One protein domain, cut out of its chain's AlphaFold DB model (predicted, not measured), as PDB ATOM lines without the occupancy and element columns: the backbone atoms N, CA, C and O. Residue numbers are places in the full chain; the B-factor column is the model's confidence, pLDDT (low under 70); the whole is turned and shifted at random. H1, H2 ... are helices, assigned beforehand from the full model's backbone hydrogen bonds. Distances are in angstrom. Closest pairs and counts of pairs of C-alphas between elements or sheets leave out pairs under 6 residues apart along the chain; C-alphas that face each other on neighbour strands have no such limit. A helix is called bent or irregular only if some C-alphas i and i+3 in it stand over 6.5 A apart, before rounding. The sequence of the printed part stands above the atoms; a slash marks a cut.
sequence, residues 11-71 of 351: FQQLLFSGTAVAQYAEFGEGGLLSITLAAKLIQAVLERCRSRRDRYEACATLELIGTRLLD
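AT A GLANCE: This is residues 11 to 71 of the 351 residues of an uncharacterized protein of Chlamydomonas incerta (UniProt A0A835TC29). Three helices make an open, flat zigzag, with H1 folding back across the first part of H2 and H3 turning back from the other end of H2 as the second arm of a V. The end of H3, residues 63 to 71, sticks out free of the rest. The printed part has 61 residues with three named helices, H1, H2 and H3 in chain order, and no named strand; its class is all helix. It is only just compact, close to loose, with a radius of gyration of the C-alphas of 12.6 A and spans of 37 by 29 by 14 A.

HOW THE PARTS SIT: Begin with H1, residues 11 to 27, and look for where it touches H2, residues 31 to 48. They touch and form a helical hairpin, opposite ways at a steep tilt of 42 degrees; H2 touches H1 with residues 31 to 38 alone. Their closest C-alphas, those of Ala 20 and Gly 31, are 3.8 A apart. Go on to H3, residues 52 to 71, which forms a second helical hairpin with H2. These two only just touch, with 3 pairs of C-alphas within 8 A, made by residues 45 to 46 of H2 and 55 to 58 of H3. The closest C-alphas are those of Val 45 and Arg 55, 6.3 A apart. H2 and H3 run opposite ways at a tilt of 37 degrees, only just steep. H1 and H3 are apart. In the backbones of H2 and H3 every O i to N i+4 pair is within hydrogen-bond range; in H1, 11 of 13 are.

IN THESE COORDINATES: Find C-alpha 11 at (115.039, 111.068, 76.190); from there H1 runs 23.3 A to C-alpha 27. H1 is irregular, but only just: C-alphas 18 and 21 are 6.6 A apart. H2 starts at C-alpha 31, at (104.385, 103.388, 86.670), and runs 25.8 A to C-alpha 48. H3, the longest helix by residues, runs 28.8 A from C-alpha 52 to C-alpha 71 at (110.022, 83.295, 82.641).

THE WHOLE: Look for the two farthest C-alphas at Gly 28 and Ser 51, 37.1 A apart. The printed part has no cut, and both links, H1 to H2 and H2 to H3, are tight, with 3 residues each. The mean pLDDT of the printed part is 91.7, and no printed residue is under 70.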
ATOM      1  N   PHE A  11     114.659 112.100  75.225       91.75
ATOM      2  CA  PHE A  11     115.039 111.068  76.190       91.75
ATOM      3  C   PHE A  11     114.001 110.906  77.307       91.75
ATOM      4  O   PHE A  11     113.624 109.783  77.624       91.75
ATOM      5  N   GLN A  12     113.501 112.006  77.879       91.69
ATOM      6  CA  GLN A  12     112.438 111.943  78.887       91.69
ATOM      7  C   GLN A  12     111.149 111.359  78.305       91.69
ATOM      8  O   GLN A  12     110.490 110.575  78.980       91.69
ATOM      9  N   GLN A  13     110.807 111.706  77.060       92.62
ATOM     10  CA  GLN A  13     109.637 111.147  76.377       92.62
ATOM     11  C   GLN A  13     109.772 109.636  76.200       92.62
ATOM     12  O   GLN A  13     108.838 108.912  76.530       92.62
ATOM     13  N   LEU A  14     110.938 109.163  75.750       92.88
ATOM     14  CA  LEU A  14     111.224 107.739  75.583       92.88
ATOM     15  C   LEU A  14     111.225 106.993  76.920       92.88
ATOM     16  O   LEU A  14     110.635 105.922  77.024       92.88
ATOM     17  N   LEU A  15     111.852 107.563  77.952       92.81
ATOM     18  CA  LEU A  15     111.852 106.973  79.288       92.81
ATOM     19  C   LEU A  15     110.422 106.868  79.825       92.81
ATOM     20  O   LEU A  15     110.040 105.824  80.340       92.81
ATOM     21  N   PHE A  16     109.617 107.919  79.679       93.06
ATOM     22  CA  PHE A  16     108.239 107.945  80.158       93.06
ATOM     23  C   PHE A  16     107.329 106.971  79.396       93.06
ATOM     24  O   PHE A  16     106.592 106.209  80.028       93.06
ATOM     25  N   SER A  17     107.392 106.959  78.060       92.94
ATOM     26  CA  SER A  17     106.565 106.077  77.228       92.94
ATOM     27  C   SER A  17     106.944 104.604  77.394       92.94
ATOM     28  O   SER A  17     106.060 103.763  77.537       92.94
ATOM     29  N   GLY A  18     108.243 104.300  77.449       91.50
ATOM     30  CA  GLY A  18     108.765 102.941  77.586       91.50
ATOM     31  C   GLY A  18     108.683 102.353  78.995       91.50
ATOM     32  O   GLY A  18     108.921 101.161  79.155       91.50
ATOM     33  N   THR A  19     108.364 103.155  80.018       93.06
ATOM     34  CA  THR A  19     108.250 102.676  81.409       93.06
ATOM     35  C   THR A  19     106.867 102.953  81.979       93.06
ATOM     36  O   THR A  19     106.011 102.079  81.949       93.06
ATOM     37  N   ALA A  20     106.608 104.166  82.468       91.50
ATOM     38  CA  ALA A  20     105.391 104.501  83.195       91.50
ATOM     39  C   ALA A  20     104.115 104.271  82.374       91.50
ATOM     40  O   ALA A  20     103.151 103.725  82.906       91.50
ATOM     41  N   VAL A  21     104.108 104.664  81.094       90.38
ATOM     42  CA  VAL A  21     102.939 104.479  80.216       90.38
ATOM     43  C   VAL A  21     102.727 103.005  79.885       90.38
ATOM     44  O   VAL A  21     101.607 102.527  80.034       90.38
ATOM     45  N   ALA A  22     103.782 102.284  79.491       89.44
ATOM     46  CA  ALA A  22     103.707 100.850  79.210       89.44
ATOM     47  C   ALA A  22     103.225 100.054  80.438       89.44
ATOM     48  O   ALA A  22     102.249  99.314  80.357       89.44
ATOM     49  N   GLN A  23     103.827 100.310  81.603       91.25
ATOM     50  CA  GLN A  23     103.463  99.692  82.877       91.25
ATOM     51  C   GLN A  23     102.000  99.966  83.254       91.25
ATOM     52  O   GLN A  23     101.291  99.067  83.699       91.25
ATOM     53  N   TYR A  24     101.532 101.204  83.079       87.56
ATOM     54  CA  TYR A  24     100.142 101.560  83.360       87.56
ATOM     55  C   TYR A  24      99.166 100.912  82.369       87.56
ATOM     56  O   TYR A  24      98.088 100.489  82.773       87.56
ATOM     57  N   ALA A  25      99.527 100.823  81.087       84.31
ATOM     58  CA  ALA A  25      98.684 100.203  80.070       84.31
ATOM     59  C   ALA A  25      98.493  98.696  80.306       84.31
ATOM     60  O   ALA A  25      97.407  98.179  80.056       84.31
ATOM     61  N   GLU A  26      99.529  98.013  80.797       83.56
ATOM     62  CA  GLU A  26      99.498  96.571  81.040       83.56
ATOM     63  C   GLU A  26      98.928  96.211  82.419       83.56
ATOM     64  O   GLU A  26      98.075  95.332  82.521       83.56
ATOM     65  N   PHE A  27      99.344  96.915  83.478       84.31
ATOM     66  CA  PHE A  27      99.032  96.538  84.864       84.31
ATOM     67  C   PHE A  27      98.140  97.537  85.613       84.31
ATOM     68  O   PHE A  27      97.681  97.239  86.711       84.31
ATOM     69  N   GLY A  28      97.920  98.744  85.083       85.25
ATOM     70  CA  GLY A  28      97.136  99.801  85.744       85.25
ATOM     71  C   GLY A  28      97.820 100.478  86.944       85.25
ATOM     72  O   GLY A  28      97.333 101.495  87.441       85.25
ATOM     73  N   GLU A  29      98.970  99.975  87.403       86.75
ATOM     74  CA  GLU A  29      99.730 100.517  88.533       86.75
ATOM     75  C   GLU A  29     101.247 100.303  88.370       86.75
ATOM     76  O   GLU A  29     101.704  99.579  87.493       86.75
ATOM     77  N   GLY A  30     102.059 100.942  89.217       89.38
ATOM     78  CA  GLY A  30     103.503 100.717  89.300       89.38
ATOM     79  C   GLY A  30     104.327 101.620  88.386       89.38
ATOM     80  O   GLY A  30     105.551 101.548  88.409       89.38
ATOM     81  N   GLY A  31     103.691 102.516  87.623       91.25
ATOM     82  CA  GLY A  31     104.385 103.388  86.670       91.25
ATOM     83  C   GLY A  31     105.507 104.227  87.299       91.25
ATOM     84  O   GLY A  31     106.587 104.327  86.722       91.25
ATOM     85  N   LEU A  32     105.299 104.758  88.512       90.38
ATOM     86  CA  LEU A  32     106.329 105.512  89.240       90.38
ATOM     87  C   LEU A  32     107.512 104.630  89.677       90.38
ATOM     88  O   LEU A  32     108.665 105.053  89.597       90.38
ATOM     89  N   LEU A  33     107.238 103.408  90.138       92.19
ATOM     90  CA  LEU A  33     108.288 102.462  90.516       92.19
ATOM     91  C   LEU A  33     109.100 102.051  89.282       92.19
ATOM     92  O   LEU A  33     110.327 102.098  89.324       92.19
ATOM     93  N   SER A  34     108.414 101.730  88.183       93.12
ATOM     94  CA  SER A  34     109.018 101.344  86.905       93.12
ATOM     95  C   SER A  34     109.955 102.432  86.366       93.12
ATOM     96  O   SER A  34     111.133 102.167  86.120       93.12
ATOM     97  N   ILE A  35     109.495 103.689  86.294       94.50
ATOM     98  CA  ILE A  35     110.339 104.795  85.817       94.50
ATOM     99  C   ILE A  35     111.509 105.091  86.764       94.50
ATOM    100  O   ILE A  35     112.614 105.389  86.307       94.50
ATOM    101  N   THR A  36     111.305 104.968  88.080       95.00
ATOM    102  CA  THR A  36     112.369 105.181  89.075       95.00
ATOM    103  C   THR A  36     113.444 104.106  88.967       95.00
ATOM    104  O   THR A  36     114.635 104.424  88.968       95.00
ATOM    105  N   LEU A  37     113.043 102.840  88.831       93.75
ATOM    106  CA  LEU A  37     113.962 101.724  88.637       93.75
ATOM    107  C   LEU A  37     114.763 101.899  87.345       93.75
ATOM    108  O   LEU A  37     115.989 101.820  87.378       93.75
ATOM    109  N   ALA A  38     114.095 102.211  86.231       93.38
ATOM    110  CA  ALA A  38     114.759 102.457  84.955       93.38
ATOM    111  C   ALA A  38     115.772 103.608  85.051       93.38
ATOM    112  O   ALA A  38     116.922 103.454  84.641       93.38
ATOM    113  N   ALA A  39     115.395 104.731  85.670       94.38
ATOM    114  CA  ALA A  39     116.304 105.855  85.885       94.38
ATOM    115  C   ALA A  39     117.525 105.459  86.734       94.38
ATOM    116  O   ALA A  39     118.651 105.840  86.410       94.38
ATOM    117  N   LYS A  40     117.330 104.656  87.790       95.56
ATOM    118  CA  LYS A  40     118.421 104.170  88.647       95.56
ATOM    119  C   LYS A  40     119.343 103.185  87.940       95.56
ATOM    120  O   LYS A  40     120.554 103.262  88.134       95.56
ATOM    121  N   LEU A  41     118.807 102.308  87.096       93.69
ATOM    122  CA  LEU A  41     119.611 101.402  86.274       93.69
ATOM    123  C   LEU A  41     120.443 102.177  85.251       93.69
ATOM    124  O   LEU A  41     121.647 101.949  85.150       93.69
ATOM    125  N   ILE A  42     119.837 103.145  84.559       93.19
ATOM    126  CA  ILE A  42     120.545 104.019  83.614       93.19
ATOM    127  C   ILE A  42     121.663 104.778  84.333       93.19
ATOM    128  O   ILE A  42     122.799 104.778  83.863       93.19
ATOM    129  N   GLN A  43     121.371 105.372  85.493       94.81
ATOM    130  CA  GLN A  43     122.369 106.063  86.309       94.81
ATOM    131  C   GLN A  43     123.530 105.126  86.688       94.81
ATOM    132  O   GLN A  43     124.688 105.464  86.455       94.81
ATOM    133  N   ALA A  44     123.234 103.926  87.193       94.81
ATOM    134  CA  ALA A  44     124.253 102.958  87.593       94.81
ATOM    135  C   ALA A  44     125.133 102.497  86.418       94.81
ATOM    136  O   ALA A  44     126.343 102.329  86.586       94.81
ATOM    137  N   VAL A  45     124.550 102.313  85.229       95.00
ATOM    138  CA  VAL A  45     125.298 101.991  84.004       95.00
ATOM    139  C   VAL A  45     126.193 103.162  83.606       95.00
ATOM    140  O   VAL A  45     127.367 102.958  83.315       95.00
ATOM    141  N   LEU A  46     125.690 104.398  83.635       93.50
ATOM    142  CA  LEU A  46     126.484 105.580  83.284       93.50
ATOM    143  C   LEU A  46     127.656 105.819  84.248       93.50
ATOM    144  O   LEU A  46     128.725 106.229  83.799       93.50
ATOM    145  N   GLU A  47     127.473 105.541  85.539       95.94
ATOM    146  CA  GLU A  47     128.510 105.698  86.567       95.94
ATOM    147  C   GLU A  47     129.587 104.603  86.499       95.94
ATOM    148  O   GLU A  47     130.763 104.877  86.747       95.94
ATOM    149  N   ARG A  48     129.212 103.361  86.162       94.44
ATOM    150  CA  ARG A  48     130.132 102.208  86.171       94.44
ATOM    151  C   ARG A  48     130.800 101.934  84.826       94.44
ATOM    152  O   ARG A  48     131.942 101.478  84.799       94.44
ATOM    153  N   CYS A  49     130.118 102.203  83.718       95.94
ATOM    154  CA  CYS A  49     130.571 101.835  82.381       95.94
ATOM    155  C   CYS A  49     131.251 103.021  81.686       95.94
ATOM    156  O   CYS A  49     130.606 103.999  81.279       95.94
ATOM    157  N   ARG A  50     132.572 102.916  81.502       94.00
ATOM    158  CA  ARG A  50     133.387 103.977  80.892       94.00
ATOM    159  C   ARG A  50     133.352 103.928  79.368       94.00
ATOM    160  O   ARG A  50     133.435 104.977  78.732       94.00
ATOM    161  N   SER A  51     133.201 102.739  78.782       96.50
ATOM    162  CA  SER A  51     133.158 102.555  77.331       96.50
ATOM    163  C   SER A  51     131.730 102.333  76.809       96.50
ATOM    164  O   SER A  51     130.833 101.905  77.538       96.50
ATOM    165  N   ARG A  52     131.496 102.604  75.515       94.44
ATOM    166  CA  ARG A  52     130.220 102.262  74.851       94.44
ATOM    167  C   ARG A  52     129.963 100.754  74.847       94.44
ATOM    168  O   ARG A  52     128.812 100.346  74.946       94.44
ATOM    169  N   ARG A  53     131.026  99.953  74.743       95.75
ATOM    170  CA  ARG A  53     130.948  98.491  74.765       95.75
ATOM    171  C   ARG A  53     130.458  97.995  76.123       95.75
ATOM    172  O   ARG A  53     129.503  97.234  76.158       95.75
ATOM    173  N   ASP A  54     131.017  98.521  77.212       94.75
ATOM    174  CA  ASP A  54     130.619  98.160  78.581       94.75
ATOM    175  C   ASP A  54     129.134  98.467  78.813       94.75
ATOM    176  O   ASP A  54     128.419  97.693  79.441       94.75
ATOM    177  N   ARG A  55     128.650  99.602  78.282       94.12
ATOM    178  CA  ARG A  55     127.234  99.986  78.371       94.12
ATOM    179  C   ARG A  55     126.340  99.020  77.601       94.12
ATOM    180  O   ARG A  55     125.291  98.647  78.107       94.12
ATOM    181  N   TYR A  56     126.751  98.618  76.398       94.56
ATOM    182  CA  TYR A  56     126.009  97.646  75.597       94.56
ATOM    183  C   TYR A  56     125.952  96.275  76.285       94.56
ATOM    184  O   TYR A  56     124.876  95.699  76.404       94.56
ATOM    185  N   GLU A  57     127.083  95.793  76.809       95.06
ATOM    186  CA  GLU A  57     127.155  94.532  77.559       95.06
ATOM    187  C   GLU A  57     126.305  94.585  78.842       95.06
ATOM    188  O   GLU A  57     125.589  93.628  79.150       95.06
ATOM    189  N   ALA A  58     126.297  95.718  79.555       93.50
ATOM    190  CA  ALA A  58     125.433  95.918  80.717       93.50
ATOM    191  C   ALA A  58     123.941  95.893  80.343       93.50
ATOM    192  O   ALA A  58     123.161  95.217  81.015       93.50
ATOM    193  N   CYS A  59     123.540  96.569  79.262       91.38
ATOM    194  CA  CYS A  59     122.159  96.536  78.775       91.38
ATOM    195  C   CYS A  59     121.730  95.122  78.360       91.38
ATOM    196  O   CYS A  59     120.670  94.673  78.783       91.38
ATOM    197  N   ALA A  60     122.567  94.396  77.611       93.50
ATOM    198  CA  ALA A  60     122.286  93.013  77.214       93.50
ATOM    199  C   ALA A  60     122.154  92.082  78.432       93.50
ATOM    200  O   ALA A  60     121.302  91.196  78.469       93.50
ATOM    201  N   THR A  61     122.965  92.311  79.469       93.94
ATOM    202  CA  THR A  61     122.865  91.562  80.729       93.94
ATOM    203  C   THR A  61     121.556  91.864  81.460       93.94
ATOM    204  O   THR A  61     120.912  90.943  81.957       93.94
ATOM    205  N   LEU A  62     121.135  93.133  81.516       91.25
ATOM    206  CA  LEU A  62     119.859  93.524  82.125       91.25
ATOM    207  C   LEU A  62     118.662  92.927  81.381       91.25
ATOM    208  O   LEU A  62     117.729  92.456  82.025       91.25
ATOM    209  N   GLU A  63     118.706  92.897  80.049       91.50
ATOM    210  CA  GLU A  63     117.681  92.260  79.222       91.50
ATOM    211  C   GLU A  63     117.586  90.755  79.512       91.50
ATOM    212  O   GLU A  63     116.496  90.245  79.762       91.50
ATOM    213  N   LEU A  64     118.724  90.058  79.592       93.38
ATOM    214  CA  LEU A  64     118.770  88.638  79.955       93.38
ATOM    215  C   LEU A  64     118.237  88.365  81.372       93.38
ATOM    216  O   LEU A  64     117.586  87.349  81.611       93.38
ATOM    217  N   ILE A  65     118.528  89.241  82.335       90.31
ATOM    218  CA  ILE A  65     117.968  89.126  83.689       90.31
ATOM    219  C   ILE A  65     116.451  89.336  83.641       90.31
ATOM    220  O   ILE A  65     115.716  88.572  84.263       90.31
ATOM    221  N   GLY A  66     115.985  90.332  82.886       87.88
ATOM    222  CA  GLY A  66     114.566  90.628  82.711       87.88
ATOM    223  C   GLY A  66     113.787  89.453  82.124       87.88
ATOM    224  O   GLY A  66     112.777  89.056  82.701       87.88
ATOM    225  N   THR A  67     114.282  88.845  81.043       88.69
ATOM    226  CA  THR A  67     113.639  87.671  80.426       88.69
ATOM    227  C   THR A  67     113.586  86.490  81.387       88.69
ATOM    228  O   THR A  67     112.527  85.904  81.571       88.69
ATOM    229  N   ARG A  68     114.678  86.208  82.108       87.19
ATOM    230  CA  ARG A  68     114.699  85.140  83.122       87.19
ATOM    231  C   ARG A  68     113.735  85.383  84.277       87.19
ATOM    232  O   ARG A  68     113.145  84.429  84.774       87.19
ATOM    233  N   LEU A  69     113.587  86.628  84.729       83.69
ATOM    234  CA  LEU A  69     112.610  86.976  85.762       83.69
ATOM    235  C   LEU A  69     111.181  86.813  85.247       83.69
ATOM    236  O   LEU A  69     110.337  86.299  85.973       83.69
ATOM    237  N   LEU A  70     110.906  87.204  84.002       82.62
ATOM    238  CA  LEU A  70     109.584  87.041  83.407       82.62
ATOM    239  C   LEU A  70     109.229  85.563  83.209       82.62
ATOM    240  O   LEU A  70     108.118  85.160  83.549       82.62
ATOM    241  N   ASP A  71     110.177  84.748  82.744       82.88
ATOM    242  CA  ASP A  71     110.022  83.295  82.641       82.88
ATOM    243  C   ASP A  71     109.771  82.680  84.022       82.88
ATOM    244  O   ASP A  71     108.862  81.873  84.197       82.88
TER     245      ASP A  71